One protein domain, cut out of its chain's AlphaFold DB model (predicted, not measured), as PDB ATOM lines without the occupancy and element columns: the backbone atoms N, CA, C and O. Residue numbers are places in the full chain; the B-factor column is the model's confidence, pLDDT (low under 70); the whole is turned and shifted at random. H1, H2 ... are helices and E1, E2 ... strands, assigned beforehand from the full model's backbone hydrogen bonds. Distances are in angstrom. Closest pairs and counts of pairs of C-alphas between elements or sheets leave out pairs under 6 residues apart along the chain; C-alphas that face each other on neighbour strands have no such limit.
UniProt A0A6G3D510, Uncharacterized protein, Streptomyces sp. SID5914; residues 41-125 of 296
ATOM      1  N   PHE A  41      61.480  25.441 -40.256       76.94
ATOM      2  CA  PHE A  41      61.131  24.613 -39.114       76.94
ATOM      3  C   PHE A  41      60.663  25.464 -37.927       76.94
ATOM      4  O   PHE A  41      59.635  25.152 -37.334       76.94
ATOM      5  N   GLN A  42      61.354  26.569 -37.624       80.31
ATOM      6  CA  GLN A  42      60.953  27.504 -36.564       80.31
ATOM      7  C   GLN A  42      59.574  28.111 -36.820       80.31
ATOM      8  O   GLN A  42      58.730  28.137 -35.923       80.31
ATOM      9  N   ASP A  43      59.334  28.575 -38.046       83.75
ATOM     10  CA  ASP A  43      58.060  29.163 -38.458       83.75
ATOM     11  C   ASP A  43      56.933  28.135 -38.325       83.75
ATOM     12  O   ASP A  43      55.858  28.438 -37.803       83.75
ATOM     13  N   TYR A  44      57.206  26.892 -38.721       83.19
ATOM     14  CA  TYR A  44      56.248  25.804 -38.628       83.19
ATOM     15  C   TYR A  44      55.956  25.363 -37.184       83.19
ATOM     16  O   TYR A  44      54.793  25.190 -36.819       83.19
ATOM     17  N   GLU A  45      56.968  25.218 -36.325       81.69
ATOM     18  CA  GLU A  45      56.747  24.888 -34.909       81.69
ATOM     19  C   GLU A  45      56.023  26.016 -34.174       81.69
ATOM     20  O   GLU A  45      55.107  25.751 -33.392       81.69
ATOM     21  N   LYS A  46      56.358  27.278 -34.466       86.62
ATOM     22  CA  LYS A  46      55.625  28.437 -33.944       86.62
ATOM     23  C   LYS A  46      54.156  28.385 -34.361       86.62
ATOM     24  O   LYS A  46      53.274  28.557 -33.521       86.62
ATOM     25  N   PHE A  47      53.883  28.089 -35.630       89.88
ATOM     26  CA  PHE A  47      52.524  27.893 -36.126       89.88
ATOM     27  C   PHE A  47      51.795  26.763 -35.379       89.88
ATOM     28  O   PHE A  47      50.707  26.983 -34.846       89.88
ATOM     29  N   ARG A  48      52.411  25.582 -35.227       88.62
ATOM     30  CA  ARG A  48      51.822  24.458 -34.472       88.62
ATOM     31  C   ARG A  48      51.526  24.811 -33.018       88.62
ATOM     32  O   ARG A  48      50.491  24.400 -32.488       88.62
ATOM     33  N   GLN A  49      52.430  25.534 -32.360       88.00
ATOM     34  CA  GLN A  49      52.237  26.000 -30.988       88.00
ATOM     35  C   GLN A  49      51.049  26.958 -30.895       88.00
ATOM     36  O   GLN A  49      50.218  26.789 -30.004       88.00
ATOM     37  N   ASN A  50      50.912  27.885 -31.846       92.31
ATOM     38  CA  ASN A  50      49.774  28.800 -31.914       92.31
ATOM     39  C   ASN A  50      48.448  28.049 -32.111       92.31
ATOM     40  O   ASN A  50      47.494  28.314 -31.380       92.31
ATOM     41  N   CYS A  51      48.395  27.067 -33.020       93.38
ATOM     42  CA  CYS A  51      47.208  26.226 -33.201       93.38
ATOM     43  C   CYS A  51      46.827  25.511 -31.898       93.38
ATOM     44  O   CYS A  51      45.681  25.574 -31.462       93.38
ATOM     45  N   ARG A  52      47.791  24.859 -31.235       91.62
ATOM     46  CA  ARG A  52      47.545  24.134 -29.976       91.62
ATOM     47  C   ARG A  52      47.090  25.055 -28.850       91.62
ATOM     48  O   ARG A  52      46.175  24.695 -28.117       91.62
ATOM     49  N   ALA A  53      47.710  26.225 -28.712       92.38
ATOM     50  CA  ALA A  53      47.331  27.210 -27.705       92.38
ATOM     51  C   ALA A  53      45.901  27.727 -27.926       92.38
ATOM     52  O   ALA A  53      45.137  27.848 -26.966       92.38
ATOM     53  N   HIS A  54      45.517  27.966 -29.184       95.19
ATOM     54  CA  HIS A  54      44.150  28.340 -29.554       95.19
ATOM     55  C   HIS A  54      43.142  27.249 -29.175       95.19
ATOM     56  O   HIS A  54      42.218  27.513 -28.410       95.19
ATOM     57  N   LEU A  55      43.361  26.002 -29.609       95.44
ATOM     58  CA  LEU A  55      42.455  24.885 -29.300       95.44
ATOM     59  C   LEU A  55      42.343  24.623 -27.791       95.44
ATOM     60  O   LEU A  55      41.247  24.410 -27.279       95.44
ATOM     61  N   LEU A  56      43.455  24.708 -27.053       91.56
ATOM     62  CA  LEU A  56      43.447  24.596 -25.591       91.56
ATOM     63  C   LEU A  56      42.601  25.701 -24.941       91.56
ATOM     64  O   LEU A  56      41.900  25.446 -23.963       91.56
ATOM     65  N   THR A  57      42.645  26.918 -25.489       93.06
ATOM     66  CA  THR A  57      41.828  28.038 -25.009       93.06
ATOM     67  C   THR A  57      40.340  27.776 -25.238       93.06
ATOM     68  O   THR A  57      39.542  28.053 -24.346       93.06
ATOM     69  N   LEU A  58      39.963  27.183 -26.378       92.56
ATOM     70  CA  LEU A  58      38.572  26.792 -26.646       92.56
ATOM     71  C   LEU A  58      38.064  25.715 -25.678       92.56
ATOM     72  O   LEU A  58      36.893  25.747 -25.305       92.56
ATOM     73  N   ASN A  59      38.938  24.804 -25.245       89.12
ATOM     74  CA  ASN A  59      38.585  23.728 -24.317       89.12
ATOM     75  C   ASN A  59      38.429  24.198 -22.870       89.12
ATOM     76  O   ASN A  59      37.716  23.564 -22.104       89.12
ATOM     77  N   ARG A  60      39.113  25.272 -22.456       84.69
ATOM     78  CA  ARG A  60      39.252  25.618 -21.028       84.69
ATOM     79  C   ARG A  60      37.912  25.747 -20.295       84.69
ATOM     80  O   ARG A  60      37.823  25.370 -19.132       84.69
ATOM     81  N   ASP A  61      36.898  26.245 -20.996       83.81
ATOM     82  CA  ASP A  61      35.583  26.554 -20.434       83.81
ATOM     83  C   ASP A  61      34.461  25.710 -21.091       83.81
ATOM     84  O   ASP A  61      33.282  26.052 -20.996       83.81
ATOM     85  N   ARG A  62      34.816  24.621 -21.795       87.81
ATOM     86  CA  ARG A  62      33.889  23.745 -22.535       87.81
ATOM     87  C   ARG A  62      34.244  22.277 -22.282       87.81
ATOM     88  O   ARG A  62      35.412  21.914 -22.356       87.81
ATOM     89  N   ASP A  63      33.254  21.423 -22.032       93.19
ATOM     90  CA  ASP A  63      33.476  19.971 -21.928       93.19
ATOM     91  C   ASP A  63      33.602  19.364 -23.334       93.19
ATOM     92  O   ASP A  63      32.661  18.777 -23.864       93.19
ATOM     93  N   ILE A  64      34.737  19.633 -23.983       96.31
ATOM     94  CA  ILE A  64      35.076  19.174 -25.333       96.31
ATOM     95  C   ILE A  64      36.551  18.771 -25.422       96.31
ATOM     96  O   ILE A  64      37.406  19.257 -24.672       96.31
ATOM     97  N   TYR A  65      36.880  17.962 -26.426       96.25
ATOM     98  CA  TYR A  65      38.258  17.678 -26.813       96.25
ATOM     99  C   TYR A  65      38.449  17.686 -28.332       96.25
ATOM    100  O   TYR A  65      37.493  17.554 -29.091       96.25
ATOM    101  N   TRP A  66      39.703  17.837 -28.769       97.06
ATOM    102  CA  TRP A  66      40.083  17.847 -30.184       97.06
ATOM    103  C   TRP A  66      40.947  16.640 -30.534       97.06
ATOM    104  O   TRP A  66      41.831  16.266 -29.759       97.06
ATOM    105  N   GLU A  67      40.737  16.090 -31.722       96.44
ATOM    106  CA  GLU A  67      41.493  14.973 -32.284       96.44
ATOM    107  C   GLU A  67      41.765  15.195 -33.776       96.44
ATOM    108  O   GLU A  67      40.979  15.839 -34.471       96.44
ATOM    109  N   GLY A  68      42.877  14.654 -34.275       94.56
ATOM    110  CA  GLY A  68      43.182  14.614 -35.703       94.56
ATOM    111  C   GLY A  68      44.267  15.598 -36.125       94.56
ATOM    112  O   GLY A  68      45.181  15.924 -35.363       94.56
ATOM    113  N   ASP A  69      44.187  16.045 -37.372       94.12
ATOM    114  CA  ASP A  69      45.264  16.757 -38.046       94.12
ATOM    115  C   ASP A  69      45.107  18.277 -37.940       94.12
ATOM    116  O   ASP A  69      44.103  18.860 -38.349       94.12
ATOM    117  N   LEU A  70      46.151  18.947 -37.452       94.19
ATOM    118  CA  LEU A  70      46.296  20.394 -37.567       94.19
ATOM    119  C   LEU A  70      46.365  20.812 -39.048       94.19
ATOM    120  O   LEU A  70      46.893  20.055 -39.875       94.19
ATOM    121  N   PRO A  71      45.899  22.029 -39.388       93.19
ATOM    122  CA  PRO A  71      45.985  22.539 -40.752       93.19
ATOM    123  C   PRO A  71      47.435  22.582 -41.261       93.19
ATOM    124  O   PRO A  71      48.407  22.519 -40.499       93.19
ATOM    125  N   GLU A  72      47.580  22.678 -42.578       91.25
ATOM    126  CA  GLU A  72      48.813  23.095 -43.242       91.25
ATOM    127  C   GLU A  72      49.287  24.456 -42.728       91.25
ATOM    128  O   GLU A  72      48.542  25.171 -42.065       91.25
ATOM    129  N   LEU A  73      50.538  24.822 -43.008       89.12
ATOM    130  CA  LEU A  73      51.033  26.152 -42.656       89.12
ATOM    131  C   LEU A  73      50.194  27.219 -43.376       89.12
ATOM    132  O   LEU A  73      50.259  27.334 -44.599       89.12
ATOM    133  N   LEU A  74      49.421  27.985 -42.607       90.75
ATOM    134  CA  LEU A  74      48.539  29.036 -43.110       90.75
ATOM    135  C   LEU A  74      49.245  30.395 -43.075       90.75
ATOM    136  O   LEU A  74      50.100  30.640 -42.221       90.75
ATOM    137  N   ASN A  75      48.867  31.289 -43.990       91.81
ATOM    138  CA  ASN A  75      49.151  32.717 -43.834       91.81
ATOM    139  C   ASN A  75      48.232  33.329 -42.754       91.81
ATOM    140  O   ASN A  75      47.332  32.657 -42.249       91.81
ATOM    141  N   ASP A  76      48.451  34.595 -42.400       91.06
ATOM    142  CA  ASP A  76      47.725  35.249 -41.303       91.06
ATOM    143  C   ASP A  76      46.198  35.304 -41.529       91.06
ATOM    144  O   ASP A  76      45.430  35.016 -40.609       91.06
ATOM    145  N   ASP A  77      45.745  35.600 -42.752       93.56
ATOM    146  CA  ASP A  77      44.315  35.705 -43.082       93.56
ATOM    147  C   ASP A  77      43.613  34.335 -43.033       93.56
ATOM    148  O   ASP A  77      42.517  34.185 -42.474       93.56
ATOM    149  N   ASP A  78      44.266  33.308 -43.579       94.25
ATOM    150  CA  ASP A  78      43.780  31.930 -43.548       94.25
ATOM    151  C   ASP A  78      43.792  31.376 -42.118       94.25
ATOM    152  O   ASP A  78      42.876  30.648 -41.723       94.25
ATOM    153  N   PHE A  79      44.780  31.762 -41.304       94.62
ATOM    154  CA  PHE A  79      44.860  31.368 -39.900       94.62
ATOM    155  C   PHE A  79      43.715  31.958 -39.070       94.62
ATOM    156  O   PHE A  79      43.068  31.230 -38.313       94.62
ATOM    157  N   GLU A  80      43.390  33.241 -39.243       95.56
ATOM    158  CA  GLU A  80      42.227  33.845 -38.578       95.56
ATOM    159  C   GLU A  80      40.902  33.248 -39.073       95.56
ATOM    160  O   GLU A  80      39.964  33.058 -38.292       95.56
ATOM    161  N   THR A  81      40.824  32.872 -40.350       95.38
ATOM    162  CA  THR A  81      39.670  32.140 -40.891       95.38
ATOM    163  C   THR A  81      39.528  30.760 -40.245       95.38
ATOM    164  O   THR A  81      38.431  30.367 -39.844       95.38
ATOM    165  N   TRP A  82      40.632  30.028 -40.087       96.38
ATOM    166  CA  TRP A  82      40.651  28.737 -39.404       96.38
ATOM    167  C   TRP A  82      40.261  28.857 -37.920       96.38
ATOM    168  O   TRP A  82      39.484  28.040 -37.416       96.38
ATOM    169  N   LYS A  83      40.711  29.909 -37.223       96.69
ATOM    170  CA  LYS A  83      40.307  30.182 -35.833       96.69
ATOM    171  C   LYS A  83      38.797  30.376 -35.692       96.69
ATOM    172  O   LYS A  83      38.195  29.771 -34.811       96.69
ATOM    173  N   LYS A  84      38.168  31.130 -36.599       96.62
ATOM    174  CA  LYS A  84      36.703  31.304 -36.608       96.62
ATOM    175  C   LYS A  84      35.969  29.983 -36.830       96.62
ATOM    176  O   LYS A  84      35.063  29.656 -36.072       96.62
ATOM    177  N   ARG A  85      36.409  29.174 -37.800       96.62
ATOM    178  CA  ARG A  85      35.802  27.855 -38.066       96.62
ATOM    179  C   ARG A  85      35.905  26.910 -36.869       96.62
ATOM    180  O   ARG A  85      34.963  26.183 -36.581       96.62
ATOM    181  N   THR A  86      37.035  26.915 -36.162       97.44
ATOM    182  CA  THR A  86      37.207  26.092 -34.952       97.44
ATOM    183  C   THR A  86      36.369  26.600 -33.778       97.44
ATOM    184  O   THR A  86      35.813  25.793 -33.035       97.44
ATOM    185  N   GLU A  87      36.201  27.916 -33.632       97.12
ATOM    186  CA  GLU A  87      35.281  28.507 -32.652       97.12
ATOM    187  C   GLU A  87      33.825  28.107 -32.910       97.12
ATOM    188  O   GLU A  87      33.148  27.663 -31.977       97.12
ATOM    189  N   GLU A  88      33.375  28.226 -34.162       97.00
ATOM    190  CA  GLU A  88      32.039  27.838 -34.628       97.00
ATOM    191  C   GLU A  88      31.794  26.339 -34.427       97.00
ATOM    192  O   GLU A  88      30.790  25.955 -33.828       97.00
ATOM    193  N   ALA A  89      32.739  25.486 -34.834       97.19
ATOM    194  CA  ALA A  89      32.635  24.040 -34.657       97.19
ATOM    195  C   ALA A  89      32.551  23.646 -33.179       97.19
ATOM    196  O   ALA A  89      31.733  22.811 -32.803       97.19
ATOM    197  N   ALA A  90      33.342  24.282 -32.312       96.88
ATOM    198  CA  ALA A  90      33.275  24.025 -30.881       96.88
ATOM    199  C   ALA A  90      31.958  24.516 -30.254       96.88
ATOM    200  O   ALA A  90      31.450  23.870 -29.341       96.88
ATOM    201  N   GLN A  91      31.379  25.628 -30.724       96.25
ATOM    202  CA  GLN A  91      30.042  26.061 -30.292       96.25
ATOM    203  C   GLN A  91      28.964  25.075 -30.756       96.25
ATOM    204  O   GLN A  91      28.100  24.691 -29.969       96.25
ATOM    205  N   GLN A  92      29.039  24.629 -32.010       96.62
ATOM    206  CA  GLN A  92      28.115  23.655 -32.579       96.62
ATOM    207  C   GLN A  92      28.207  22.303 -31.864       96.62
ATOM    208  O   GLN A  92      27.177  21.690 -31.598       96.62
ATOM    209  N   CYS A  93      29.411  21.857 -31.513       97.06
ATOM    210  CA  CYS A  93      29.631  20.617 -30.777       97.06
ATOM    211  C   CYS A  93      28.972  20.662 -29.395       97.06
ATOM    212  O   CYS A  93      28.225  19.754 -29.045       97.06
ATOM    213  N   VAL A  94      29.151  21.762 -28.655       95.19
ATOM    214  CA  VAL A  94      28.499  21.955 -27.348       95.19
ATOM    215  C   VAL A  94      26.978  22.042 -27.488       95.19
ATOM    216  O   VAL A  94      26.257  21.446 -26.699       95.19
ATOM    217  N   ALA A  95      26.474  22.768 -28.488       94.81
ATOM    218  CA  ALA A  95      25.036  22.959 -28.669       94.81
ATOM    219  C   ALA A  95      24.305  21.693 -29.139       94.81
ATOM    220  O   ALA A  95      23.129  21.515 -28.831       94.81
ATOM    221  N   SER A  96      24.977  20.848 -29.922       94.44
ATOM    222  CA  SER A  96      24.388  19.634 -30.499       94.44
ATOM    223  C   SER A  96      24.735  18.354 -29.739       94.44
ATOM    224  O   SER A  96      24.167  17.312 -30.056       94.44
ATOM    225  N   GLU A  97      25.669  18.420 -28.781       92.88
ATOM    226  CA  GLU A  97      26.299  17.261 -28.128       92.88
ATOM    227  C   GLU A  97      26.816  16.216 -29.138       92.88
ATOM    228  O   GLU A  97      26.865  15.017 -28.864       92.88
ATOM    229  N   ALA A  98      27.209  16.671 -30.331       94.81
ATOM    230  CA  ALA A  98      27.686  15.823 -31.414       94.81
ATOM    231  C   ALA A  98      29.074  16.250 -31.892       94.81
ATOM    232  O   ALA A  98      29.485  17.404 -31.776       94.81
ATOM    233  N   THR A  99      29.796  15.288 -32.453       96.12
ATOM    234  CA  THR A  99      31.103  15.499 -33.073       96.12
ATOM    235  C   THR A  99      30.995  16.424 -34.291       96.12
ATOM    236  O   THR A  99      30.078  16.269 -35.099       96.12
ATOM    237  N   VAL A 100      31.947  17.348 -34.456       97.62
ATOM    238  CA  VAL A 100      31.996  18.271 -35.603       97.62
ATOM    239  C   VAL A 100      33.389  18.266 -36.230       97.62
ATOM    240  O   VAL A 100      34.393  18.392 -35.532       97.62
ATOM    241  N   ASP A 101      33.443  18.153 -37.558       97.31
ATOM    242  CA  ASP A 101      34.687  18.207 -38.325       97.31
ATOM    243  C   ASP A 101      34.984  19.629 -38.814       97.31
ATOM    244  O   ASP A 101      34.119  20.339 -39.326       97.31
ATOM    245  N   VAL A 102      36.254  20.010 -38.727       96.38
ATOM    246  CA  VAL A 102      36.835  21.207 -39.326       96.38
ATOM    247  C   VAL A 102      37.839  20.759 -40.378       96.38
ATOM    248  O   VAL A 102      38.891  20.201 -40.061       96.38
ATOM    249  N   LEU A 103      37.508  21.016 -41.643       94.00
ATOM    250  CA  LEU A 103      38.382  20.714 -42.770       94.00
ATOM    251  C   LEU A 103      39.238  21.925 -43.143       94.00
ATOM    252  O   LEU A 103      38.753  23.058 -43.258       94.00
ATOM    253  N   SER A 104      40.522  21.662 -43.352       90.56
ATOM    254  CA  SER A 104      41.456  22.605 -43.975       90.56
ATOM    255  C   SER A 104      41.359  22.574 -45.507       90.56
ATOM    256  O   SER A 104      40.716  21.694 -46.081       90.56
ATOM    257  N   SER A 105      42.017  23.520 -46.182       85.75
ATOM    258  CA  SER A 105      42.140  23.525 -47.649       85.75
ATOM    259  C   SER A 105      42.927  22.329 -48.181       85.75
ATOM    260  O   SER A 105      42.654  21.877 -49.289       85.75
ATOM    261  N   ALA A 106      43.857  21.782 -47.394       87.06
ATOM    262  CA  ALA A 106      44.572  20.549 -47.713       87.06
ATOM    263  C   ALA A 106      43.811  19.270 -47.299       87.06
ATOM    264  O   ALA A 106      44.435  18.229 -47.105       87.06
ATOM    265  N   GLU A 107      42.488  19.351 -47.106       88.31
ATOM    266  CA  GLU A 107      41.598  18.240 -46.720       88.31
ATOM    267  C   GLU A 107      41.968  17.537 -45.401       88.31
ATOM    268  O   GLU A 107      41.488  16.444 -45.094       88.31
ATOM    269  N   ARG A 108      42.789  18.181 -44.567       89.75
ATOM    270  CA  ARG A 108      43.085  17.689 -43.216       89.75
ATOM    271  C   ARG A 108      41.879  17.845 -42.331       89.75
ATOM    272  O   ARG A 108      41.215  18.885 -42.380       89.75
ATOM    273  N   ARG A 109      41.655  16.832 -41.505       95.50
ATOM    274  CA  ARG A 109      40.494  16.741 -40.637       95.50
ATOM    275  C   ARG A 109      40.909  16.923 -39.194       95.50
ATOM    276  O   ARG A 109      41.596  16.076 -38.627       95.50
ATOM    277  N   LEU A 110      40.438  18.021 -38.628       97.50
ATOM    278  CA  LEU A 110      40.450  18.259 -37.202       97.50
ATOM    279  C   LEU A 110      39.029  18.070 -36.685       97.50
ATOM    280  O   LEU A 110      38.106  18.697 -37.194       97.50
ATOM    281  N   THR A 111      38.852  17.246 -35.669       97.62
ATOM    282  CA  THR A 111      37.535  16.884 -35.157       97.62
ATOM    283  C   THR A 111      37.402  17.338 -33.709       97.62
ATOM    284  O   THR A 111      38.298  17.104 -32.896       97.62
ATOM    285  N   VAL A 112      36.293  18.003 -33.380       97.88
ATOM    286  CA  VAL A 112      35.905  18.305 -31.996       97.88
ATOM    287  C   VAL A 112      34.847  17.319 -31.530       97.88
ATOM    288  O   VAL A 112      33.893  17.026 -32.250       97.88
ATOM    289  N   HIS A 113      35.018  16.827 -30.311       97.56
ATOM    290  CA  HIS A 113      34.142  15.867 -29.661       97.56
ATOM    291  C   HIS A 113      33.631  16.428 -28.330       97.56
ATOM    292  O   HIS A 113      34.381  17.141 -27.657       97.56
ATOM    293  N   PRO A 114      32.405  16.077 -27.911       96.44
ATOM    294  CA  PRO A 114      31.933  16.382 -26.567       96.44
ATOM    295  C   PRO A 114      32.632  15.496 -25.524       96.44
ATOM    296  O   PRO A 114      32.969  14.339 -25.786       96.44
ATOM    297  N   GLY A 115      32.801  16.029 -24.318       93.31
ATOM    298  CA  GLY A 115      33.314  15.314 -23.156       93.31
ATOM    299  C   GLY A 115      34.830  15.379 -22.971       93.31
ATOM    300  O   GLY A 115      35.543  16.227 -23.511       93.31
ATOM    301  N   THR A 116      35.335  14.424 -22.189       91.44
ATOM    302  CA  THR A 116      36.755  14.302 -21.843       91.44
ATOM    303  C   THR A 116      37.513  13.441 -22.854       91.44
ATOM    304  O   THR A 116      37.054  12.362 -23.226       91.44
ATOM    305  N   ALA A 117      38.715  13.883 -23.233       91.62
ATOM    306  CA  ALA A 117      39.592  13.161 -24.153       91.62
ATOM    307  C   ALA A 117      39.926  11.739 -23.652       91.62
ATOM    308  O   ALA A 117      40.475  11.591 -22.552       91.62
ATOM    309  N   PRO A 118      39.666  10.690 -24.454       90.62
ATOM    310  CA  PRO A 118      40.167   9.349 -24.186       90.62
ATOM    311  C   PRO A 118      41.699   9.293 -24.098       90.62
ATOM    312  O   PRO A 118      42.433  10.115 -24.654       90.62
ATOM    313  N   GLN A 119      42.219   8.266 -23.424       87.75
ATOM    314  CA  GLN A 119      43.660   8.033 -23.402       87.75
ATOM    315  C   GLN A 119      44.160   7.708 -24.817       87.75
ATOM    316  O   GLN A 119      43.682   6.770 -25.449       87.75
ATOM    317  N   GLY A 120      45.164   8.452 -25.284       82.56
ATOM    318  CA  GLY A 120      45.751   8.257 -26.612       82.56
ATOM    319  C   GLY A 120      45.190   9.170 -27.702       82.56
ATOM    320  O   GLY A 120      45.653   9.065 -28.833       82.56
ATOM    321  N   THR A 121      44.273  10.090 -27.387       87.75
ATOM    322  CA  THR A 121      43.890  11.170 -28.307       87.75
ATOM    323  C   THR A 121      45.118  11.989 -28.707       87.75
ATOM    324  O   THR A 121      45.922  12.386 -27.856       87.75
ATOM    325  N   THR A 122      45.278  12.248 -30.006       88.94
ATOM    326  CA  THR A 122      46.438  12.977 -30.534       88.94
ATOM    327  C   THR A 122      46.045  14.104 -31.481       88.94
ATOM    328  O   THR A 122      45.034  14.038 -32.176       88.94
ATOM    329  N   LEU A 123      46.890  15.140 -31.493       90.69
ATOM    330  CA  LEU A 123      46.899  16.193 -32.504       90.69
ATOM    331  C   LEU A 123      48.167  16.066 -33.349       90.69
ATOM    332  O   LEU A 123      49.286  16.331 -32.869       90.69
ATOM    333  N   THR A 124      47.980  15.669 -34.599       86.62
ATOM    334  CA  THR A 124      49.019  15.459 -35.607       86.62
ATOM    335  C   THR A 124      49.163  16.685 -36.507       86.62
ATOM    336  O   THR A 124      48.414  17.650 -36.417       86.62
ATOM    337  N   GLY A 125      50.224  16.731 -37.301       82.56
ATOM    338  CA  GLY A 125      50.518  17.816 -38.235       82.56
ATOM    339  C   GLY A 125      51.725  17.425 -39.076       82.56
ATOM    340  O   GLY A 125      52.392  16.442 -38.741       82.56
TER     341      GLY A 125
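AT A GLANCE: This is residues 41 to 125 of the 296 residues of an uncharacterized protein of Streptomyces sp. SID5914 (UniProt A0A6G3D510). What is the overall shape? Two helices that run the same way, H1 and H2, cover one face of a small three-stranded sheet in two layers: H2 packs along E3 and E2, while H1 meets the sheet mainly at E1, with its residues 52 to 59. After E3 the tail folds back beside E1, where residues 123 to 124 pair with 68 to 69. What is it made of? The printed part has 85 residues, with H1 E1 H2 E2 E3 along the chain, mixed in class; the antiparallel sheet runs E1 E3 E2. It is compact, radius of gyration of the C-alphas 12.3 A, spanning 35 by 26 by 23 A.

HOW THE PARTS SIT: How do the helices meet? H1, residues 41 to 59, touches H2, residues 76 to 96, with residues 54 to 58 alone, at a shallow tilt of 27 degrees; the closest C-alphas, of Leu 58 and Glu 87, are 7.1 A apart. In both, every O i to N i+4 pair is within hydrogen-bond range. How do the strands pair? E3, residues 109 to 114, is antiparallel to E1, residues 64 to 69, with N 67 and O 111 at 2.9 A, and forms a hairpin with E2, residues 100 to 103, with N 102 and O 110 at 2.7 A. Where is H2? It lies over E3 and E2 at a height over the sheet of 9.1 A; its closest C-alphas to E3 are Ala 90 and Val 112, 6.4 A. E1, H2 and E2 form a split strand-helix-strand unit, two same-way strands with E3 between them, and a left-handed crossover.

IN THESE COORDINATES: Where does H1 begin? C-alpha 41 is at (61.131, 24.613, -39.114), and H1 is 27.0 A long. How long are the others? H2 measures 30.1 A, E1 and E3 16.5 A each, and E2 9.9 A; E3 ends at C-alpha 114, (31.933, 16.382, -26.567).

THE WHOLE: How far does it reach? The two C-alphas farthest apart, of Phe 41 and Ser 96, are 38.1 A apart. Is it unbroken and sure? The printed part has no cut and no long link, and no printed residue is under 70 in pLDDT.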